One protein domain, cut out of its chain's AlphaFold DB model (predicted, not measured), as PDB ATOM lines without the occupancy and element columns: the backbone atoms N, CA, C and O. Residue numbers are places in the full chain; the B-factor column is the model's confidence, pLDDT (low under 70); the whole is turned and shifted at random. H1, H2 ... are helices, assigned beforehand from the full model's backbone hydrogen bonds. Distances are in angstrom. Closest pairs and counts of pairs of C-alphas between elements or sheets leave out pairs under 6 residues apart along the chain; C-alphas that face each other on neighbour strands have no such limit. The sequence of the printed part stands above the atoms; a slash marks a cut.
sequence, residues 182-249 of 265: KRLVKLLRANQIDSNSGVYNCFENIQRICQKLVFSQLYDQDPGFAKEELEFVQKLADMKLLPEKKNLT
ATOM      1  N   LYS A 182     -41.523 -42.862   6.880       61.53
ATOM      2  CA  LYS A 182     -42.826 -42.930   6.194       61.53
ATOM      3  C   LYS A 182     -43.031 -41.774   5.209       61.53
ATOM      4  O   LYS A 182     -43.481 -41.996   4.086       61.53
ATOM      5  N   ARG A 183     -42.704 -40.542   5.610       64.06
ATOM      6  CA  ARG A 183     -42.850 -39.354   4.749       64.06
ATOM      7  C   ARG A 183     -41.846 -39.360   3.599       64.06
ATOM      8  O   ARG A 183     -42.219 -39.015   2.483       64.06
ATOM      9  N   LEU A 184     -40.618 -39.803   3.862       66.00
ATOM     10  CA  LEU A 184     -39.582 -39.970   2.848       66.00
ATOM     11  C   LEU A 184     -39.997 -41.004   1.796       66.00
ATOM     12  O   LEU A 184     -40.004 -40.689   0.613       66.00
ATOM     13  N   VAL A 185     -40.448 -42.190   2.215       66.25
ATOM     14  CA  VAL A 185     -40.948 -43.229   1.294       66.25
ATOM     15  C   VAL A 185     -42.112 -42.712   0.444       66.25
ATOM     16  O   VAL A 185     -42.156 -42.962  -0.758       66.25
ATOM     17  N   LYS A 186     -43.038 -41.944   1.035       71.75
ATOM     18  CA  LYS A 186     -44.150 -41.335   0.292       71.75
ATOM     19  C   LYS A 186     -43.659 -40.341  -0.769       71.75
ATOM     20  O   LYS A 186     -44.188 -40.343  -1.875       71.75
ATOM     21  N   LEU A 187     -42.659 -39.517  -0.446       73.25
ATOM     22  CA  LEU A 187     -42.056 -38.563  -1.382       73.25
ATOM     23  C   LEU A 187     -41.288 -39.259  -2.507       73.25
ATOM     24  O   LEU A 187     -41.452 -38.877  -3.661       73.25
ATOM     25  N   LEU A 188     -40.499 -40.289  -2.195       73.00
ATOM     26  CA  LEU A 188     -39.768 -41.068  -3.198       73.00
ATOM     27  C   LEU A 188     -40.737 -41.715  -4.194       73.00
ATOM     28  O   LEU A 188     -40.585 -41.534  -5.400       73.00
ATOM     29  N   ARG A 189     -41.813 -42.340  -3.698       73.88
ATOM     30  CA  ARG A 189     -42.874 -42.901  -4.553       73.88
ATOM     31  C   ARG A 189     -43.575 -41.844  -5.402       73.88
ATOM     32  O   ARG A 189     -43.814 -42.082  -6.579       73.88
ATOM     33  N   ALA A 190     -43.887 -40.679  -4.828       79.19
ATOM     34  CA  ALA A 190     -44.513 -39.578  -5.564       79.19
ATOM     35  C   ALA A 190     -43.632 -39.050  -6.712       79.19
ATOM     36  O   ALA A 190     -44.160 -38.514  -7.680       79.19
ATOM     37  N   ASN A 191     -42.314 -39.235  -6.618       78.19
ATOM     38  CA  ASN A 191     -41.343 -38.867  -7.647       78.19
ATOM     39  C   ASN A 191     -40.847 -40.079  -8.461       78.19
ATOM     40  O   ASN A 191     -39.798 -39.996  -9.089       78.19
ATOM     41  N   GLN A 192     -41.587 -41.197  -8.454       79.44
ATOM     42  CA  GLN A 192     -41.292 -42.412  -9.231       79.44
ATOM     43  C   GLN A 192     -39.924 -43.057  -8.922       79.44
ATOM     44  O   GLN A 192     -39.370 -43.782  -9.745       79.44
ATOM     45  N   ILE A 193     -39.386 -42.834  -7.720       75.88
ATOM     46  CA  ILE A 193     -38.172 -43.501  -7.239       75.88
ATOM     47  C   ILE A 193     -38.583 -44.801  -6.541       75.88
ATOM     48  O   ILE A 193     -39.341 -44.780  -5.566       75.88
ATOM     49  N   ASP A 194     -38.081 -45.931  -7.043       68.88
ATOM     50  CA  ASP A 194     -38.397 -47.260  -6.518       68.88
ATOM     51  C   ASP A 194     -37.953 -47.405  -5.051       68.88
ATOM     52  O   ASP A 194     -36.856 -46.999  -4.660       68.88
ATOM     53  N   SER A 195     -38.798 -48.032  -4.235       56.88
ATOM     54  CA  SER A 195     -38.480 -48.426  -2.860       56.88
ATOM     55  C   SER A 195     -37.307 -49.406  -2.749       56.88
ATOM     56  O   SER A 195     -36.688 -49.450  -1.689       56.88
ATOM     57  N   ASN A 196     -36.983 -50.147  -3.816       59.41
ATOM     58  CA  ASN A 196     -35.805 -51.024  -3.883       59.41
ATOM     59  C   ASN A 196     -34.531 -50.310  -4.361       59.41
ATOM     60  O   ASN A 196     -33.470 -50.929  -4.448       59.41
ATOM     61  N   SER A 197     -34.604 -49.017  -4.683       64.62
ATOM     62  CA  SER A 197     -33.406 -48.247  -5.006       64.62
ATOM     63  C   SER A 197     -32.487 -48.176  -3.779       64.62
ATOM     64  O   SER A 197     -32.939 -47.978  -2.649       64.62
ATOM     65  N   GLY A 198     -31.169 -48.284  -3.986       68.50
ATOM     66  CA  GLY A 198     -30.160 -48.167  -2.917       68.50
ATOM     67  C   GLY A 198     -30.199 -46.838  -2.143       68.50
ATOM     68  O   GLY A 198     -29.488 -46.674  -1.157       68.50
ATOM     69  N   VAL A 199     -31.067 -45.911  -2.554       71.75
ATOM     70  CA  VAL A 199     -31.386 -44.626  -1.929       71.75
ATOM     71  C   VAL A 199     -31.710 -44.769  -0.442       71.75
ATOM     72  O   VAL A 199     -31.232 -43.964   0.353       71.75
ATOM     73  N   TYR A 200     -32.471 -45.792  -0.037       69.00
ATOM     74  CA  TYR A 200     -32.782 -45.992   1.382       69.00
ATOM     75  C   TYR A 200     -31.520 -46.299   2.206       69.00
ATOM     76  O   TYR A 200     -31.301 -45.683   3.247       69.00
ATOM     77  N   ASN A 201     -30.645 -47.169   1.695       73.62
ATOM     78  CA  ASN A 201     -29.365 -47.483   2.335       73.62
ATOM     79  C   ASN A 201     -28.428 -46.268   2.351       73.62
ATOM     80  O   ASN A 201     -27.756 -46.029   3.351       73.62
ATOM     81  N   CYS A 202     -28.426 -45.456   1.288       76.06
ATOM     82  CA  CYS A 202     -27.710 -44.180   1.280       76.06
ATOM     83  C   CYS A 202     -28.204 -43.264   2.409       76.06
ATOM     84  O   CYS A 202     -27.389 -42.703   3.133       76.06
ATOM     85  N   PHE A 203     -29.521 -43.145   2.607       73.12
ATOM     86  CA  PHE A 203     -30.077 -42.336   3.693       73.12
ATOM     87  C   PHE A 203     -29.743 -42.881   5.083       73.12
ATOM     88  O   PHE A 203     -29.451 -42.084   5.972       73.12
ATOM     89  N   GLU A 204     -29.743 -44.202   5.284       73.19
ATOM     90  CA  GLU A 204     -29.317 -44.787   6.559       73.19
ATOM     91  C   GLU A 204     -27.828 -44.544   6.839       73.19
ATOM     92  O   GLU A 204     -27.478 -44.180   7.962       73.19
ATOM     93  N   ASN A 205     -26.958 -44.661   5.830       76.31
ATOM     94  CA  ASN A 205     -25.533 -44.345   5.975       76.31
ATOM     95  C   ASN A 205     -25.303 -42.862   6.280       76.31
ATOM     96  O   ASN A 205     -24.550 -42.536   7.197       76.31
ATOM     97  N   ILE A 206     -26.004 -41.959   5.582       78.12
ATOM     98  CA  ILE A 206     -25.949 -40.522   5.884       78.12
ATOM     99  C   ILE A 206     -26.432 -40.262   7.314       78.12
ATOM    100  O   ILE A 206     -25.775 -39.537   8.055       78.12
ATOM    101  N   GLN A 207     -27.534 -40.888   7.736       73.94
ATOM    102  CA  GLN A 207     -28.056 -40.736   9.092       73.94
ATOM    103  C   GLN A 207     -27.027 -41.170  10.149       73.94
ATOM    104  O   GLN A 207     -26.829 -40.442  11.121       73.94
ATOM    105  N   ARG A 208     -26.358 -42.315   9.963       74.12
ATOM    106  CA  ARG A 208     -25.322 -42.810  10.891       74.12
ATOM    107  C   ARG A 208     -24.127 -41.863  10.980       74.12
ATOM    108  O   ARG A 208     -23.726 -41.493  12.083       74.12
ATOM    109  N   ILE A 209     -23.614 -41.408   9.835       79.38
ATOM    110  CA  ILE A 209     -22.510 -40.439   9.775       79.38
ATOM    111  C   ILE A 209     -22.900 -39.142  10.487       79.38
ATOM    112  O   ILE A 209     -22.159 -38.649  11.335       79.38
ATOM    113  N   CYS A 210     -24.095 -38.616  10.208       74.44
ATOM    114  CA  CYS A 210     -24.601 -37.419  10.867       74.44
ATOM    115  C   CYS A 210     -24.731 -37.604  12.383       74.44
ATOM    116  O   CYS A 210     -24.355 -36.704  13.124       74.44
ATOM    117  N   GLN A 211     -25.219 -38.751  12.865       73.19
ATOM    118  CA  GLN A 211     -25.319 -39.025  14.303       73.19
ATOM    119  C   GLN A 211     -23.952 -38.998  14.994       73.19
ATOM    120  O   GLN A 211     -23.830 -38.408  16.065       73.19
ATOM    121  N   LYS A 212     -22.922 -39.575  14.367       76.19
ATOM    122  CA  LYS A 212     -21.546 -39.547  14.884       76.19
ATOM    123  C   LYS A 212     -20.962 -38.139  14.915       76.19
ATOM    124  O   LYS A 212     -20.388 -37.741  15.924       76.19
ATOM    125  N   LEU A 213     -21.168 -37.365  13.848       75.62
ATOM    126  CA  LEU A 213     -20.748 -35.963  13.791       75.62
ATOM    127  C   LEU A 213     -21.445 -35.123  14.867       75.62
ATOM    128  O   LEU A 213     -20.792 -34.344  15.550       75.62
ATOM    129  N   VAL A 214     -22.752 -35.318  15.063       72.00
ATOM    130  CA  VAL A 214     -23.514 -34.638  16.122       72.00
ATOM    131  C   VAL A 214     -22.991 -35.019  17.496       72.00
ATOM    132  O   VAL A 214     -22.742 -34.137  18.309       72.00
ATOM    133  N   PHE A 215     -22.787 -36.310  17.756       70.31
ATOM    134  CA  PHE A 215     -22.219 -36.773  19.018       70.31
ATOM    135  C   PHE A 215     -20.862 -36.113  19.288       70.31
ATOM    136  O   PHE A 215     -20.638 -35.588  20.376       70.31
ATOM    137  N   SER A 216     -20.003 -36.048  18.271       74.38
ATOM    138  CA  SER A 216     -18.706 -35.389  18.376       74.38
ATOM    139  C   SER A 216     -18.814 -33.894  18.659       74.38
ATOM    140  O   SER A 216     -18.170 -33.387  19.575       74.38
ATOM    141  N   GLN A 217     -19.707 -33.187  17.968       70.75
ATOM    142  CA  GLN A 217     -19.925 -31.758  18.192       70.75
ATOM    143  C   GLN A 217     -20.532 -31.450  19.572       70.75
ATOM    144  O   GLN A 217     -20.218 -30.409  20.158       70.75
ATOM    145  N   LEU A 218     -21.386 -32.332  20.098       69.56
ATOM    146  CA  LEU A 218     -22.028 -32.164  21.403       69.56
ATOM    147  C   LEU A 218     -21.086 -32.483  22.568       69.56
ATOM    148  O   LEU A 218     -21.084 -31.748  23.552       69.56
ATOM    149  N   TYR A 219     -20.300 -33.555  22.455       72.56
ATOM    150  CA  TYR A 219     -19.541 -34.118  23.577       72.56
ATOM    151  C   TYR A 219     -18.023 -34.001  23.436       72.56
ATOM    152  O   TYR A 219     -17.311 -34.424  24.342       72.56
ATOM    153  N   ASP A 220     -17.524 -33.428  22.338       70.62
ATOM    154  CA  ASP A 220     -16.086 -33.291  22.065       70.62
ATOM    155  C   ASP A 220     -15.346 -34.640  22.007       70.62
ATOM    156  O   ASP A 220     -14.162 -34.745  22.309       70.62
ATOM    157  N   GLN A 221     -16.067 -35.701  21.638       72.00
ATOM    158  CA  GLN A 221     -15.538 -37.059  21.525       72.00
ATOM    159  C   GLN A 221     -15.545 -37.514  20.072       72.00
ATOM    160  O   GLN A 221     -16.504 -37.265  19.351       72.00
ATOM    161  N   ASP A 222     -14.504 -38.215  19.633       77.06
ATOM    162  CA  ASP A 222     -14.471 -38.792  18.291       77.06
ATOM    163  C   ASP A 222     -14.842 -40.283  18.345       77.06
ATOM    164  O   ASP A 222     -14.021 -41.105  18.760       77.06
ATOM    165  N   PRO A 223     -16.074 -40.665  17.958       75.00
ATOM    166  CA  PRO A 223     -16.466 -42.069  17.915       75.00
ATOM    167  C   PRO A 223     -15.813 -42.837  16.752       75.00
ATOM    168  O   PRO A 223     -15.956 -44.060  16.690       75.00
ATOM    169  N   GLY A 224     -15.140 -42.149  15.820       79.94
ATOM    170  CA  GLY A 224     -14.564 -42.725  14.611       79.94
ATOM    171  C   GLY A 224     -15.609 -43.217  13.601       79.94
ATOM    172  O   GLY A 224     -16.777 -43.479  13.916       79.94
ATOM    173  N   PHE A 225     -15.191 -43.384  12.347       84.38
ATOM    174  CA  PHE A 225     -16.026 -43.965  11.291       84.38
ATOM    175  C   PHE A 225     -15.700 -45.442  11.070       84.38
ATOM    176  O   PHE A 225     -14.543 -45.858  11.118       84.38
ATOM    177  N   ALA A 226     -16.736 -46.238  10.815       85.12
ATOM    178  CA  ALA A 226     -16.587 -47.612  10.366       85.12
ATOM    179  C   ALA A 226     -16.076 -47.639   8.919       85.12
ATOM    180  O   ALA A 226     -16.247 -46.682   8.159       85.12
ATOM    181  N   LYS A 227     -15.478 -48.760   8.513       84.88
ATOM    182  CA  LYS A 227     -14.917 -48.924   7.167       84.88
ATOM    183  C   LYS A 227     -15.971 -48.689   6.080       84.88
ATOM    184  O   LYS A 227     -15.712 -47.983   5.113       84.88
ATOM    185  N   GLU A 228     -17.173 -49.217   6.275       82.44
ATOM    186  CA  GLU A 228     -18.294 -49.093   5.343       82.44
ATOM    187  C   GLU A 228     -18.781 -47.641   5.218       82.44
ATOM    188  O   GLU A 228     -19.204 -47.210   4.145       82.44
ATOM    189  N   GLU A 229     -18.699 -46.866   6.305       82.69
ATOM    190  CA  GLU A 229     -19.047 -45.441   6.314       82.69
ATOM    191  C   GLU A 229     -18.008 -44.627   5.533       82.69
ATOM    192  O   GLU A 229     -18.382 -43.775   4.730       82.69
ATOM    193  N   LEU A 230     -16.716 -44.930   5.704       85.69
ATOM    194  CA  LEU A 230     -15.631 -44.296   4.949       85.69
ATOM    195  C   LEU A 230     -15.722 -44.607   3.449       85.69
ATOM    196  O   LEU A 230     -15.624 -43.700   2.623       85.69
ATOM    197  N   GLU A 231     -15.976 -45.866   3.086       86.56
ATOM    198  CA  GLU A 231     -16.191 -46.271   1.690       86.56
ATOM    199  C   GLU A 231     -17.408 -45.572   1.068       86.56
ATOM    200  O   GLU A 231     -17.390 -45.199  -0.108       86.56
ATOM    201  N   PHE A 232     -18.473 -45.375   1.848       86.25
ATOM    202  CA  PHE A 232     -19.640 -44.617   1.413       86.25
ATOM    203  C   PHE A 232     -19.313 -43.133   1.195       86.25
ATOM    204  O   PHE A 232     -19.675 -42.589   0.151       86.25
ATOM    205  N   VAL A 233     -18.593 -42.488   2.120       83.75
ATOM    206  CA  VAL A 233     -18.160 -41.084   1.976       83.75
ATOM    207  C   VAL A 233     -17.264 -40.903   0.752       83.75
ATOM    208  O   VAL A 233     -17.462 -39.947   0.006       83.75
ATOM    209  N   GLN A 234     -16.345 -41.835   0.491       84.25
ATOM    210  CA  GLN A 234     -15.491 -41.785  -0.698       84.25
ATOM    211  C   GLN A 234     -16.327 -41.805  -1.987       84.25
ATOM    212  O   GLN A 234     -16.159 -40.948  -2.851       84.25
ATOM    213  N   LYS A 235     -17.314 -42.707  -2.073       84.69
ATOM    214  CA  LYS A 235     -18.251 -42.755  -3.209       84.69
ATOM    215  C   LYS A 235     -19.069 -41.469  -3.359       84.69
ATOM    216  O   LYS A 235     -19.398 -41.096  -4.481       84.69
ATOM    217  N   LEU A 236     -19.423 -40.806  -2.251       79.31
ATOM    218  CA  LEU A 236     -20.095 -39.505  -2.293       79.31
ATOM    219  C   LEU A 236     -19.172 -38.399  -2.821       79.31
ATOM    220  O   LEU A 236     -19.624 -37.569  -3.605       79.31
ATOM    221  N   ALA A 237     -17.907 -38.382  -2.398       77.56
ATOM    222  CA  ALA A 237     -16.929 -37.371  -2.797       77.56
ATOM    223  C   ALA A 237     -16.636 -37.403  -4.306       77.56
ATOM    224  O   ALA A 237     -16.433 -36.356  -4.918       77.56
ATOM    225  N   ASP A 238     -16.692 -38.589  -4.909       81.12
ATOM    226  CA  ASP A 238     -16.469 -38.783  -6.343       81.12
ATOM    227  C   ASP A 238     -17.682 -38.363  -7.204       81.12
ATOM    228  O   ASP A 238     -17.596 -38.311  -8.436       81.12
ATOM    229  N   MET A 239     -18.829 -38.039  -6.589       78.31
ATOM    230  CA  MET A 239     -19.998 -37.552  -7.318       78.31
ATOM    231  C   MET A 239     -19.861 -36.081  -7.705       78.31
ATOM    232  O   MET A 239     -19.501 -35.211  -6.915       78.31
ATOM    233  N   LYS A 240     -20.247 -35.770  -8.944       68.06
ATOM    234  CA  LYS A 240     -20.270 -34.396  -9.444       68.06
ATOM    235  C   LYS A 240     -21.423 -33.623  -8.793       68.06
ATOM    236  O   LYS A 240     -22.580 -33.777  -9.180       68.06
ATOM    237  N   LEU A 241     -21.102 -32.803  -7.795       65.06
ATOM    238  CA  LEU A 241     -22.080 -32.006  -7.052       65.06
ATOM    239  C   LEU A 241     -22.602 -30.812  -7.870       65.06
ATOM    240  O   LEU A 241     -21.908 -30.247  -8.719       65.06
ATOM    241  N   LEU A 242     -23.840 -30.406  -7.583       59.72
ATOM    242  CA  LEU A 242     -24.419 -29.163  -8.094       59.72
ATOM    243  C   LEU A 242     -23.699 -27.946  -7.475       59.72
ATOM    244  O   LEU A 242     -23.317 -27.991  -6.305       59.72
ATOM    245  N   PRO A 243     -23.530 -26.833  -8.211       59.06
ATOM    246  CA  PRO A 243     -22.823 -25.658  -7.705       59.06
ATOM    247  C   PRO A 243     -23.637 -24.910  -6.632       59.06
ATOM    248  O   PRO A 243     -24.449 -24.040  -6.944       59.06
ATOM    249  N   GLU A 244     -23.382 -25.203  -5.353       59.41
ATOM    250  CA  GLU A 244     -24.121 -24.644  -4.205       59.41
ATOM    251  C   GLU A 244     -24.021 -23.114  -4.085       59.41
ATOM    252  O   GLU A 244     -25.016 -22.452  -3.786       59.41
ATOM    253  N   LYS A 245     -22.851 -22.526  -4.388       59.97
ATOM    254  CA  LYS A 245     -22.625 -21.070  -4.273       59.97
ATOM    255  C   LYS A 245     -23.573 -20.248  -5.147       59.97
ATOM    256  O   LYS A 245     -24.014 -19.180  -4.734       59.97
ATOM    257  N   LYS A 246     -23.924 -20.746  -6.342       62.44
ATOM    258  CA  LYS A 246     -24.887 -20.070  -7.229       62.44
ATOM    259  C   LYS A 246     -26.303 -20.086  -6.643       62.44
ATOM    260  O   LYS A 246     -27.027 -19.108  -6.806       62.44
ATOM    261  N   ASN A 247     -26.668 -21.150  -5.926       67.06
ATOM    262  CA  ASN A 247     -28.007 -21.308  -5.361       67.06
ATOM    263  C   ASN A 247     -28.269 -20.315  -4.225       67.06
ATOM    264  O   ASN A 247     -29.341 -19.716  -4.198       67.06
ATOM    265  N   LEU A 248     -27.309 -20.088  -3.317       68.50
ATOM    266  CA  LEU A 248     -27.526 -19.117  -2.240       68.50
ATOM    267  C   LEU A 248     -27.592 -17.680  -2.751       68.50
ATOM    268  O   LEU A 248     -28.472 -16.937  -2.328       68.50
ATOM    269  N   THR A 249     -26.697 -17.284  -3.657       69.94
ATOM    270  CA  THR A 249     -26.738 -15.934  -4.240       69.94
ATOM    271  C   THR A 249     -28.095 -15.660  -4.883       69.94
ATOM    272  O   THR A 249     -28.663 -14.585  -4.701       69.94
TER     273      THR A 249
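What this domain is: This is residues 182 to 249 of the 265 residues of an uncharacterized protein of Nitrosopumilales archaeon (UniProt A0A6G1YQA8). One long helix, H2, makes the backbone of a loose, open arrangement, with H1 off the end where H2 begins and H3 set about square to H2 beside its residues 205 to 209, after the chain folds back. From the end of H3 an arm, residues 237 to 249, sticks out and ends in the small helix H4. The printed part has 68 residues with four named helices, in the order H1, H2, H3, H4, and no named strand; the class is all helix. The whole is loose, with a radius of gyration of the C-alphas of 15.0 A, and the C-alphas span 40 by 33 by 23 A.

How they stand to each other: The printed part begins with H1, residues 182 to 190, which touches no helix. A short link of 8 residues joins it to H2, residues 199 to 219. H1 and H2 are near each other, with no pair of C-alphas within 8 A but 5 pairs within 10 A. A short link of 7 residues leads on to H3, residues 227 to 237. H2 and H3 only just touch, with 3 pairs of C-alphas within 8 A, and H2 does so with residues 205 to 209 alone. Their closest C-alphas are those of Asn 205 and Glu 229, 6.6 A apart. The lines of H2 and H3 are about perpendicular, at 75 degrees, and their centres are 12.3 A apart. A short link of 6 residues joins H3 to H4, residues 244 to 249, which touches no helix. H1 is apart from H3 and H4, and H2 is apart from H4. In H1, H2, H3 and H4 every pair of O i and N i+4 is within hydrogen-bond range.

Where its parts are: H1 runs from Lys 182, with its C-alpha at (-42.826, -42.930, 6.194), to Ala 190. H2 runs from Val 199, with its C-alpha at (-31.386, -44.626, -1.929), to Tyr 219, and is 30.0 A long from first to last C-alpha. H3 runs from Lys 227 to Ala 237 and is 15.4 A long. H4 runs from Glu 244 to Thr 249, with the C-alpha of Thr 249 at (-26.738, -15.934, -4.240). H1 measures 12.3 A and H4 9.1 A in the same way.

The domain as a whole: The two C-alphas farthest apart are those of Gln 192 and Asp 220, 41.2 A. Residues 237 to 249, of which 244 to 249 belong to H4, stand free; the body without them spans 41 by 22 by 13 A. The printed part has no cut and no long link. The mean pLDDT of the printed part is 73.4, and 21 residues are under 70: 182 to 185, 194 to 198, 200, 218 and 240 to 249.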